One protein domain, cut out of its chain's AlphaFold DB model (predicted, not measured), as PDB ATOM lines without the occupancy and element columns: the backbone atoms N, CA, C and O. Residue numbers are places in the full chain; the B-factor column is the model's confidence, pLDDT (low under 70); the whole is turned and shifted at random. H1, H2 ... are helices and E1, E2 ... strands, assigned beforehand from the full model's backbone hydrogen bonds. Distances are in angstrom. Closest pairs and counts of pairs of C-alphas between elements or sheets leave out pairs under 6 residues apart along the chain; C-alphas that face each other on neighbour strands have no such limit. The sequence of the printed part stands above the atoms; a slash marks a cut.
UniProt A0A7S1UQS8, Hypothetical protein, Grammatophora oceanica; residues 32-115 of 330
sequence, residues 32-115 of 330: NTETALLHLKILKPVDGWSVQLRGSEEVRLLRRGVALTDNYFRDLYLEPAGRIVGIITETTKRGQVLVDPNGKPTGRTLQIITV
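This is residues 32 to 115 of the 330 residues of the protein "Hypothetical protein" of Grammatophora oceanica (UniProt A0A7S1UQS8). A strongly twisted sheet of four strands, E3 to E6, has one helix, H1, packed slantwise over its edge strand E3, and a separate hairpin, E1 and E2, at that same side of the body, with E2 meeting E3. The sheet is a meander, each strand the antiparallel neighbour of the one before, in the order E3, E4, E5, E6. The printed part has 84 residues, with one named helix and six named strands in the order H1, E1, E2, E3, E4, E5, E6; the class is mixed, helices and strands. It is compact, with a radius of gyration of the C-alphas of 11.5 A, and rounded, spanning 35 by 29 by 24 A.

Start with H1, residues 32 to 43, where every O i to N i+4 pair is within hydrogen-bond range. Next come E1, residues 49 to 54, and E2, residues 58 to 63, an antiparallel hairpin at 152 degrees; look at N 52 and O 60, 2.9 A apart. The closest C-alphas of H1 and E1 are those of Lys 41 and Trp 49, 6.5 A. Then read E3, residues 75 to 78: the closest C-alphas of E2 and E3 are those of Val 59 and Asp 75, 6.1 A. H1 is on the sheet at a height of 7.5 A, over E3 and slantwise to the strands, at 36 degrees to E3 on the local plane; their closest C-alphas, Thr 33 and Leu 76, are 4.5 A apart. E4, residues 84 to 89, forms a hairpin with E3, with N 85 and O 77 at 2.9 A. E5, residues 94 to 99, forms one with E4, with N 96 and O 86 at 2.8 A. E6, residues 112 to 114, is the other edge strand and forms a hairpin with E5, with N 95 and O 113 at 2.9 A. E1 and E3 are apart.

Find C-alpha 32 at (-34.781, 51.460, 18.691); from there H1 runs 16.6 A to C-alpha 43. E1 begins at C-alpha 49, (-44.763, 44.746, 27.781), and runs 16.9 A; E2 runs 17.1 A. E3 runs 10.1 A, E4 and E5 15.5 A each, and E6 7.1 A to C-alpha 114 at (-43.439, 53.614, 5.344).

The two C-alphas farthest apart, those of Val 46 and Thr 91, are 35.6 A from each other. The printed part has no cut. The links E2 to E3, 11 residues, and E5 to E6, residues 100 to 111, are long. The mean pLDDT of the printed part is 95.3, and no printed residue is under 70.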
ATOM      1  N   ASN A  32     -33.426  51.106  19.117       95.19
ATOM      2  CA  ASN A  32     -34.781  51.460  18.691       95.19
ATOM      3  C   ASN A  32     -35.822  50.612  19.428       95.19
ATOM      4  O   ASN A  32     -36.785  51.153  19.976       95.19
ATOM      5  N   THR A  33     -35.588  49.295  19.504       96.38
ATOM      6  CA  THR A  33     -36.483  48.370  20.199       96.38
ATOM      7  C   THR A  33     -36.533  48.664  21.695       96.38
ATOM      8  O   THR A  33     -37.613  48.643  22.288       96.38
ATOM      9  N   GLU A  34     -35.396  48.997  22.306       96.12
ATOM     10  CA  GLU A  34     -35.340  49.417  23.706       96.12
ATOM     11  C   GLU A  34     -36.143  50.703  23.951       96.12
ATOM     12  O   GLU A  34     -36.965  50.754  24.866       96.12
ATOM     13  N   THR A  35     -35.986  51.707  23.084       96.44
ATOM     14  CA  THR A  35     -36.721  52.979  23.166       96.44
ATOM     15  C   THR A  35     -38.230  52.765  23.024       96.44
ATOM     16  O   THR A  35     -39.016  53.290  23.814       96.44
ATOM     17  N   ALA A  36     -38.647  51.943  22.057       97.50
ATOM     18  CA  ALA A  36     -40.045  51.574  21.856       97.50
ATOM     19  C   ALA A  36     -40.630  50.854  23.083       97.50
ATOM     20  O   ALA A  36     -41.744  51.156  23.519       97.50
ATOM     21  N   LEU A  37     -39.871  49.928  23.677       97.50
ATOM     22  CA  LEU A  37     -40.294  49.192  24.865       97.50
ATOM     23  C   LEU A  37     -40.400  50.100  26.098       97.50
ATOM     24  O   LEU A  37     -41.357  49.985  26.865       97.50
ATOM     25  N   LEU A  38     -39.441  51.008  26.282       97.94
ATOM     26  CA  LEU A  38     -39.448  51.990  27.363       97.94
ATOM     27  C   LEU A  38     -40.660  52.923  27.244       97.94
ATOM     28  O   LEU A  38     -41.374  53.114  28.227       97.94
ATOM     29  N   HIS A  39     -40.958  53.414  26.038       98.00
ATOM     30  CA  HIS A  39     -42.146  54.229  25.778       98.00
ATOM     31  C   HIS A  39     -43.446  53.501  26.164       98.00
ATOM     32  O   HIS A  39     -44.283  54.059  26.873       98.00
ATOM     33  N   LEU A  40     -43.599  52.225  25.785       98.06
ATOM     34  CA  LEU A  40     -44.774  51.423  26.153       98.06
ATOM     35  C   LEU A  40     -44.895  51.194  27.665       98.06
ATOM     36  O   LEU A  40     -46.001  51.239  28.208       98.06
ATOM     37  N   LYS A  41     -43.772  50.966  28.354       97.75
ATOM     38  CA  LYS A  41     -43.744  50.799  29.814       97.75
ATOM     39  C   LYS A  41     -44.117  52.084  30.551       97.75
ATOM     40  O   LYS A  41     -44.799  51.999  31.565       97.75
ATOM     41  N   ILE A  42     -43.728  53.250  30.034       97.62
ATOM     42  CA  ILE A  42     -44.160  54.546  30.578       97.62
ATOM     43  C   ILE A  42     -45.660  54.752  30.341       97.62
ATOM     44  O   ILE A  42     -46.386  55.123  31.257       97.62
ATOM     45  N   LEU A  43     -46.137  54.474  29.126       97.06
ATOM     46  CA  LEU A  43     -47.522  54.731  28.735       97.06
ATOM     47  C   LEU A  43     -48.530  53.805  29.440       97.06
ATOM     48  O   LEU A  43     -49.635  54.227  29.788       97.06
ATOM     49  N   LYS A  44     -48.169  52.529  29.635       96.50
ATOM     50  CA  LYS A  44     -49.005  51.486  30.258       96.50
ATOM     51  C   LYS A  44     -48.150  50.548  31.132       96.50
ATOM     52  O   LYS A  44     -47.891  49.410  30.729       96.50
ATOM     53  N   PRO A  45     -47.758  50.959  32.351       96.25
ATOM     54  CA  PRO A  45     -46.834  50.186  33.192       96.25
ATOM     55  C   PRO A  45     -47.376  48.813  33.622       96.25
ATOM     56  O   PRO A  45     -46.612  47.867  33.786       96.25
ATOM     57  N   VAL A  46     -48.700  48.672  33.750       96.62
ATOM     58  CA  VAL A  46     -49.364  47.440  34.224       96.62
ATOM     59  C   VAL A  46     -49.530  46.387  33.116       96.62
ATOM     60  O   VAL A  46     -49.875  45.238  33.377       96.62
ATOM     61  N   ASP A  47     -49.276  46.737  31.853       94.38
ATOM     62  CA  ASP A  47     -49.594  45.857  30.723       94.38
ATOM     63  C   ASP A  47     -48.549  44.778  30.424       94.38
ATOM     64  O   ASP A  47     -48.788  43.933  29.559       94.38
ATOM     65  N   GLY A  48     -47.433  44.746  31.155       96.44
ATOM     66  CA  GLY A  48     -46.451  43.664  31.053       96.44
ATOM     67  C   GLY A  48     -45.832  43.552  29.658       96.44
ATOM     68  O   GLY A  48     -45.778  42.459  29.093       96.44
ATOM     69  N   TRP A  49     -45.422  44.685  29.085       97.62
ATOM     70  CA  TRP A  49     -44.763  44.746  27.781       97.62
ATOM     71  C   TRP A  49     -43.376  44.102  27.824       97.62
ATOM     72  O   TRP A  49     -42.539  44.454  28.666       97.62
ATOM     73  N   SER A  50     -43.118  43.189  26.893       97.44
ATOM     74  CA  SER A  50     -41.823  42.527  26.721       97.44
ATOM     75  C   SER A  50     -41.541  42.233  25.247       97.44
ATOM     76  O   SER A  50     -42.412  42.382  24.389       97.44
ATOM     77  N   VAL A  51     -40.303  41.848  24.940       97.44
ATOM     78  CA  VAL A  51     -39.864  41.495  23.586       97.44
ATOM     79  C   VAL A  51     -39.306  40.078  23.608       97.44
ATOM     80  O   VAL A  51     -38.563  39.714  24.517       97.44
ATOM     81  N   GLN A  52     -39.673  39.278  22.612       96.88
ATOM     82  CA  GLN A  52     -39.122  37.952  22.371       96.88
ATOM     83  C   GLN A  52     -38.185  38.040  21.180       96.88
ATOM     84  O   GLN A  52     -38.554  38.561  20.127       96.88
ATOM     85  N   LEU A  53     -36.990  37.499  21.356       95.50
ATOM     86  CA  LEU A  53     -35.962  37.460  20.331       95.50
ATOM     87  C   LEU A  53     -35.988  36.101  19.637       95.50
ATOM     88  O   LEU A  53     -36.178  35.066  20.283       95.50
ATOM     89  N   ARG A  54     -35.792  36.106  18.322       94.56
ATOM     90  CA  ARG A  54     -35.574  34.910  17.514       94.56
ATOM     91  C   ARG A  54     -34.246  35.065  16.789       94.56
ATOM     92  O   ARG A  54     -34.101  35.882  15.889       94.56
ATOM     93  N   GLY A  55     -33.252  34.287  17.201       88.88
ATOM     94  CA  GLY A  55     -31.884  34.502  16.728       88.88
ATOM     95  C   GLY A  55     -31.343  35.865  17.174       88.88
ATOM     96  O   GLY A  55     -31.639  36.315  18.280       88.88
ATOM     97  N   SER A  56     -30.534  36.500  16.325       84.06
ATOM     98  CA  SER A  56     -29.821  37.747  16.636       84.06
ATOM     99  C   SER A  56     -30.454  39.018  16.066       84.06
ATOM    100  O   SER A  56     -30.054  40.106  16.461       84.06
ATOM    101  N   GLU A  57     -31.390  38.907  15.119       86.88
ATOM    102  CA  GLU A  57     -31.892  40.066  14.360       86.88
ATOM    103  C   GLU A  57     -33.416  40.200  14.350       86.88
ATOM    104  O   GLU A  57     -33.934  41.186  13.834       86.88
ATOM    105  N   GLU A  58     -34.150  39.219  14.874       94.69
ATOM    106  CA  GLU A  58     -35.606  39.218  14.815       94.69
ATOM    107  C   GLU A  58     -36.220  39.394  16.203       94.69
ATOM    108  O   GLU A  58     -35.865  38.714  17.169       94.69
ATOM    109  N   VAL A  59     -37.187  40.300  16.288       96.75
ATOM    110  CA  VAL A  59     -37.868  40.710  17.509       96.75
ATOM    111  C   VAL A  59     -39.378  40.591  17.341       96.75
ATOM    112  O   VAL A  59     -39.938  40.824  16.271       96.75
ATOM    113  N   ARG A  60     -40.072  40.234  18.415       97.06
ATOM    114  CA  ARG A  60     -41.535  40.180  18.468       97.06
ATOM    115  C   ARG A  60     -42.015  40.856  19.737       97.06
ATOM    116  O   ARG A  60     -41.485  40.590  20.810       97.06
ATOM    117  N   LEU A  61     -43.026  41.710  19.615       97.75
ATOM    118  CA  LEU A  61     -43.624  42.408  20.751       97.75
ATOM    119  C   LEU A  61     -44.669  41.523  21.445       97.75
ATOM    120  O   LEU A  61     -45.550  40.954  20.794       97.75
ATOM    121  N   LEU A  62     -44.583  41.442  22.772       97.88
ATOM    122  CA  LEU A  62     -45.501  40.694  23.623       97.88
ATOM    123  C   LEU A  62     -46.165  41.628  24.625       97.88
ATOM    124  O   LEU A  62     -45.553  42.561  25.149       97.88
ATOM    125  N   ARG A  63     -47.419  41.314  24.937       97.56
ATOM    126  CA  ARG A  63     -48.191  41.937  26.007       97.56
ATOM    127  C   ARG A  63     -48.611  40.843  26.976       97.56
ATOM    128  O   ARG A  63     -49.300  39.907  26.578       97.56
ATOM    129  N   ARG A  64     -48.170  40.932  28.235       96.81
ATOM    130  CA  ARG A  64     -48.409  39.902  29.269       96.81
ATOM    131  C   ARG A  64     -47.971  38.496  28.826       96.81
ATOM    132  O   ARG A  64     -48.653  37.514  29.090       96.81
ATOM    133  N   GLY A  65     -46.857  38.411  28.093       95.94
ATOM    134  CA  GLY A  65     -46.329  37.148  27.563       95.94
ATOM    135  C   GLY A  65     -47.060  36.588  26.336       95.94
ATOM    136  O   GLY A  65     -46.655  35.547  25.830       95.94
ATOM    137  N   VAL A  66     -48.087  37.271  25.818       96.06
ATOM    138  CA  VAL A  66     -48.793  36.880  24.590       96.06
ATOM    139  C   VAL A  66     -48.316  37.749  23.430       96.06
ATOM    140  O   VAL A  66     -48.287  38.976  23.531       96.06
ATOM    141  N   ALA A  67     -47.930  37.114  22.327       96.69
ATOM    142  CA  ALA A  67     -47.544  37.804  21.103       96.69
ATOM    143  C   ALA A  67     -48.700  38.654  20.553       96.69
ATOM    144  O   ALA A  67     -49.829  38.176  20.462       96.69
ATOM    145  N   LEU A  68     -48.419  39.900  20.158       95.69
ATOM    146  CA  LEU A  68     -49.432  40.726  19.487       95.69
ATOM    147  C   LEU A  68     -49.725  40.252  18.058       95.69
ATOM    148  O   LEU A  68     -50.844  40.413  17.573       95.69
ATOM    149  N   THR A  69     -48.717  39.701  17.386       95.31
ATOM    150  CA  THR A  69     -48.799  39.181  16.021       95.31
ATOM    151  C   THR A  69     -47.972  37.903  15.899       95.31
ATOM    152  O   THR A  69     -47.025  37.680  16.658       95.31
ATOM    153  N   ASP A  70     -48.296  37.081  14.904       94.56
ATOM    154  CA  ASP A  70     -47.570  35.835  14.618       94.56
ATOM    155  C   ASP A  70     -46.263  36.057  13.844       94.56
ATOM    156  O   ASP A  70     -45.535  35.104  13.567       94.56
ATOM    157  N   ASN A  71     -45.936  37.307  13.511       95.19
ATOM    158  CA  ASN A  71     -44.748  37.664  12.746       95.19
ATOM    159  C   ASN A  71     -43.593  38.053  13.675       95.19
ATOM    160  O   ASN A  71     -43.791  38.514  14.801       95.19
ATOM    161  N   TYR A  72     -42.367  37.843  13.204       96.88
ATOM    162  CA  TYR A  72     -41.192  38.503  13.760       96.88
ATOM    163  C   TYR A  72     -40.829  39.697  12.873       96.88
ATOM    164  O   TYR A  72     -41.086  39.692  11.670       96.88
ATOM    165  N   PHE A  73     -40.255  40.721  13.487       96.69
ATOM    166  CA  PHE A  73     -39.845  41.963  12.848       96.69
ATOM    167  C   PHE A  73     -38.340  42.126  12.996       96.69
ATOM    168  O   PHE A  73     -37.754  41.605  13.935       96.69
ATOM    169  N   ARG A  74     -37.707  42.876  12.100       95.25
ATOM    170  CA  ARG A  74     -36.272  43.175  12.206       95.25
ATOM    171  C   ARG A  74     -35.959  44.121  13.361       95.25
ATOM    172  O   ARG A  74     -34.868  44.100  13.912       95.25
ATOM    173  N   ASP A  75     -36.906  44.998  13.680       96.31
ATOM    174  CA  ASP A  75     -36.755  46.023  14.707       96.31
ATOM    175  C   ASP A  75     -38.137  46.527  15.151       96.31
ATOM    176  O   ASP A  75     -39.105  46.431  14.389       96.31
ATOM    177  N   LEU A  76     -38.234  47.092  16.355       97.12
ATOM    178  CA  LEU A  76     -39.386  47.880  16.792       97.12
ATOM    179  C   LEU A  76     -38.999  49.357  16.806       97.12
ATOM    180  O   LEU A  76     -38.019  49.743  17.435       97.12
ATOM    181  N   TYR A  77     -39.785  50.190  16.134       97.50
ATOM    182  CA  TYR A  77     -39.537  51.621  16.019       97.50
ATOM    183  C   TYR A  77     -40.681  52.433  16.629       97.50
ATOM    184  O   TYR A  77     -41.856  52.144  16.392       97.50
ATOM    185  N   LEU A  78     -40.322  53.463  17.400       97.50
ATOM    186  CA  LEU A  78     -41.247  54.477  17.897       97.50
ATOM    187  C   LEU A  78     -41.347  55.602  16.864       97.50
ATOM    188  O   LEU A  78     -40.405  56.365  16.661       97.50
ATOM    189  N   GLU A  79     -42.497  55.698  16.210       96.25
ATOM    190  CA  GLU A  79     -42.779  56.772  15.266       96.25
ATOM    191  C   GLU A  79     -43.034  58.100  16.004       96.25
ATOM    192  O   GLU A  79     -43.621  58.077  17.088       96.25
ATOM    193  N   PRO A  80     -42.702  59.270  15.417       95.56
ATOM    194  CA  PRO A  80     -42.980  60.578  16.024       95.56
ATOM    195  C   PRO A  80     -44.441  60.806  16.442       95.56
ATOM    196  O   PRO A  80     -44.706  61.547  17.381       95.56
ATOM    197  N   ALA A  81     -45.394  60.144  15.780       94.81
ATOM    198  CA  ALA A  81     -46.812  60.181  16.137       94.81
ATOM    199  C   ALA A  81     -47.161  59.380  17.415       94.81
ATOM    200  O   ALA A  81     -48.332  59.284  17.770       94.81
ATOM    201  N   GLY A  82     -46.180  58.752  18.070       96.06
ATOM    202  CA  GLY A  82     -46.362  57.923  19.265       96.06
ATOM    203  C   GLY A  82     -46.762  56.471  18.981       96.06
ATOM    204  O   GLY A  82     -47.023  55.716  19.914       96.06
ATOM    205  N   ARG A  83     -46.821  56.057  17.707       97.50
ATOM    206  CA  ARG A  83     -47.149  54.677  17.309       97.50
ATOM    207  C   ARG A  83     -45.925  53.774  17.405       97.50
ATOM    208  O   ARG A  83     -44.812  54.198  17.100       97.50
ATOM    209  N   ILE A  84     -46.145  52.506  17.751       97.94
ATOM    210  CA  ILE A  84     -45.098  51.478  17.704       97.94
ATOM    211  C   ILE A  84     -45.252  50.654  16.435       97.94
ATOM    212  O   ILE A  84     -46.317  50.090  16.169       97.94
ATOM    213  N   VAL A  85     -44.169  50.567  15.669       97.81
ATOM    214  CA  VAL A  85     -44.140  49.955  14.343       97.81
ATOM    215  C   VAL A  85     -43.104  48.835  14.322       97.81
ATOM    216  O   VAL A  85     -41.946  49.051  14.668       97.81
ATOM    217  N   GLY A  86     -43.505  47.638  13.900       97.38
ATOM    218  CA  GLY A  86     -42.594  46.528  13.631       97.38
ATOM    219  C   GLY A  86     -42.035  46.624  12.214       97.38
ATOM    220  O   GLY A  86     -42.798  46.591  11.248       97.38
ATOM    221  N   ILE A  87     -40.718  46.749  12.070       97.44
ATOM    222  CA  ILE A  87     -40.056  46.902  10.770       97.44
ATOM    223  C   ILE A  87     -39.962  45.549  10.062       97.44
ATOM    224  O   ILE A  87     -39.409  44.589  10.596       97.44
ATOM    225  N   ILE A  88     -40.498  45.478   8.845       95.75
ATOM    226  CA  ILE A  88     -40.534  44.254   8.031       95.75
ATOM    227  C   ILE A  88     -39.310  44.209   7.113       95.75
ATOM    228  O   ILE A  88     -38.569  43.225   7.088       95.75
ATOM    229  N   THR A  89     -39.075  45.301   6.383       93.06
ATOM    230  CA  THR A  89     -38.068  45.350   5.319       93.06
ATOM    231  C   THR A  89     -37.198  46.589   5.452       93.06
ATOM    232  O   THR A  89     -37.712  47.707   5.496       93.06
ATOM    233  N   GLU A  90     -35.881  46.382   5.442       90.44
ATOM    234  CA  GLU A  90     -34.878  47.446   5.542       90.44
ATOM    235  C   GLU A  90     -34.823  48.317   4.279       90.44
ATOM    236  O   GLU A  90     -34.841  49.541   4.373       90.44
ATOM    237  N   THR A  91     -34.864  47.700   3.093       89.94
ATOM    238  CA  THR A  91     -34.744  48.399   1.799       89.94
ATOM    239  C   THR A  91     -35.870  49.396   1.551       89.94
ATOM    240  O   THR A  91     -35.629  50.516   1.116       89.94
ATOM    241  N   THR A  92     -37.111  49.010   1.850       88.88
ATOM    242  CA  THR A  92     -38.291  49.857   1.626       88.88
ATOM    243  C   THR A  92     -38.716  50.628   2.872       88.88
ATOM    244  O   THR A  92     -39.733  51.315   2.827       88.88
ATOM    245  N   LYS A  93     -38.012  50.451   4.000       93.12
ATOM    246  CA  LYS A  93     -38.380  50.982   5.324       93.12
ATOM    247  C   LYS A  93     -39.869  50.801   5.650       93.12
ATOM    248  O   LYS A  93     -40.532  51.707   6.157       93.12
ATOM    249  N   ARG A  94     -40.428  49.640   5.294       95.94
ATOM    250  CA  ARG A  94     -41.848  49.334   5.521       95.94
ATOM    251  C   ARG A  94     -42.006  48.644   6.860       95.94
ATOM    252  O   ARG A  94     -41.239  47.735   7.186       95.94
ATOM    253  N   GLY A  95     -43.027  49.047   7.600       96.44
ATOM    254  CA  GLY A  95     -43.354  48.466   8.888       96.44
ATOM    255  C   GLY A  95     -44.852  48.313   9.098       96.44
ATOM    256  O   GLY A  95     -45.665  48.961   8.439       96.44
ATOM    257  N   GLN A  96     -45.209  47.421  10.011       97.44
ATOM    258  CA  GLN A  96     -46.577  47.192  10.455       97.44
ATOM    259  C   GLN A  96     -46.820  47.942  11.762       97.44
ATOM    260  O   GLN A  96     -46.055  47.785  12.711       97.44
ATOM    261  N   VAL A  97     -47.898  48.718  11.842       97.88
ATOM    262  CA  VAL A  97     -48.321  49.347  13.100       97.88
ATOM    263  C   VAL A  97     -48.818  48.259  14.053       97.88
ATOM    264  O   VAL A  97     -49.706  47.479  13.708       97.88
ATOM    265  N   LEU A  98     -48.217  48.186  15.240       97.50
ATOM    266  CA  LEU A  98     -48.540  47.195  16.270       97.50
ATOM    267  C   LEU A  98     -49.365  47.805  17.403       97.50
ATOM    268  O   LEU A  98     -50.251  47.145  17.951       97.50
ATOM    269  N   VAL A  99     -49.049  49.050  17.766       97.88
ATOM    270  CA  VAL A  99     -49.672  49.766  18.881       97.88
ATOM    271  C   VAL A  99     -49.969  51.201  18.462       97.88
ATOM    272  O   VAL A  99     -49.133  51.864  17.841       97.88
ATOM    273  N   ASP A 100     -51.169  51.666  18.798       97.19
ATOM    274  CA  ASP A 100     -51.601  53.046  18.595       97.19
ATOM    275  C   ASP A 100     -50.886  54.024  19.560       97.19
ATOM    276  O   ASP A 100     -50.205  53.589  20.497       97.19
ATOM    277  N   PRO A 101     -51.050  55.350  19.389       97.75
ATOM    278  CA  PRO A 101     -50.444  56.339  20.286       97.75
ATOM    279  C   PRO A 101     -50.929  56.259  21.741       97.75
ATOM    280  O   PRO A 101     -50.289  56.797  22.637       97.75
ATOM    281  N   ASN A 102     -52.058  55.591  21.994       96.94
ATOM    282  CA  ASN A 102     -52.657  55.441  23.320       96.94
ATOM    283  C   ASN A 102     -52.205  54.153  24.035       96.94
ATOM    284  O   ASN A 102     -52.680  53.854  25.139       96.94
ATOM    285  N   GLY A 103     -51.324  53.364  23.413       95.44
ATOM    286  CA  GLY A 103     -50.842  52.096  23.953       95.44
ATOM    287  C   GLY A 103     -51.800  50.921  23.732       95.44
ATOM    288  O   GLY A 103     -51.621  49.867  24.341       95.44
ATOM    289  N   LYS A 104     -52.836  51.077  22.899       96.69
ATOM    290  CA  LYS A 104     -53.753  49.996  22.526       96.69
ATOM    291  C   LYS A 104     -53.195  49.230  21.323       96.69
ATOM    292  O   LYS A 104     -52.835  49.844  20.318       96.69
ATOM    293  N   PRO A 105     -53.149  47.887  21.379       96.12
ATOM    294  CA  PRO A 105     -52.790  47.087  20.217       96.12
ATOM    295  C   PRO A 105     -53.755  47.332  19.054       96.12
ATOM    296  O   PRO A 105     -54.969  47.348  19.256       96.12
ATOM    297  N   THR A 106     -53.231  47.438  17.835       92.75
ATOM    298  CA  THR A 106     -54.038  47.614  16.609       92.75
ATOM    299  C   THR A 106     -54.842  46.348  16.250       92.75
ATOM    300  O   THR A 106     -55.749  46.378  15.420       92.75
ATOM    301  N   GLY A 107     -54.572  45.227  16.931       83.62
ATOM    302  CA  GLY A 107     -55.304  43.971  16.783       83.62
ATOM    303  C   GLY A 107     -54.998  43.274  15.456       83.62
ATOM    304  O   GLY A 107     -53.857  43.257  15.005       83.62
ATOM    305  N   ARG A 108     -56.025  42.675  14.836       79.38
ATOM    306  CA  ARG A 108     -55.904  41.950  13.553       79.38
ATOM    307  C   ARG A 108     -55.838  42.865  12.327       79.38
ATOM    308  O   ARG A 108     -55.631  42.378  11.219       79.38
ATOM    309  N   THR A 109     -56.030  44.170  12.500       85.38
ATOM    310  CA  THR A 109     -56.019  45.118  11.387       85.38
ATOM    311  C   THR A 109     -54.580  45.371  10.947       85.38
ATOM    312  O   THR A 109     -53.800  46.011  11.650       85.38
ATOM    313  N   LEU A 110     -54.223  44.858   9.771       89.00
ATOM    314  CA  LEU A 110     -52.911  45.069   9.167       89.00
ATOM    315  C   LEU A 110     -52.820  46.488   8.601       89.00
ATOM    316  O   LEU A 110     -53.280  46.754   7.493       89.00
ATOM    317  N   GLN A 111     -52.198  47.397   9.349       95.50
ATOM    318  CA  GLN A 111     -51.843  48.723   8.851       95.50
ATOM    319  C   GLN A 111     -50.344  48.769   8.543       95.50
ATOM    320  O   GLN A 111     -49.513  48.728   9.450       95.50
ATOM    321  N   ILE A 112     -50.002  48.843   7.257       96.31
ATOM    322  CA  ILE A 112     -48.616  48.945   6.789       96.31
ATOM    323  C   ILE A 112     -48.304  50.400   6.458       96.31
ATOM    324  O   ILE A 112     -49.030  51.025   5.686       96.31
ATOM    325  N   ILE A 113     -47.205  50.914   7.000       96.00
ATOM    326  CA  ILE A 113     -46.727  52.274   6.750       96.00
ATOM    327  C   ILE A 113     -45.260  52.270   6.321       96.00
ATOM    328  O   ILE A 113     -44.519  51.311   6.557       96.00
ATOM    329  N   THR A 114     -44.842  53.357   5.680       96.44
ATOM    330  CA  THR A 114     -43.439  53.614   5.344       96.44
ATOM    331  C   THR A 114     -42.847  54.542   6.394       96.44
ATOM    332  O   THR A 114     -43.403  55.602   6.666       96.44
ATOM    333  N   VAL A 115     -41.715  54.152   6.972       94.38
ATOM    334  CA  VAL A 115     -41.088  54.840   8.102       94.38
ATOM    335  C   VAL A 115     -39.756  55.438   7.654       94.38
ATOM    336  O   VAL A 115     -38.689  54.859   7.850       94.38
TER     337      VAL A 115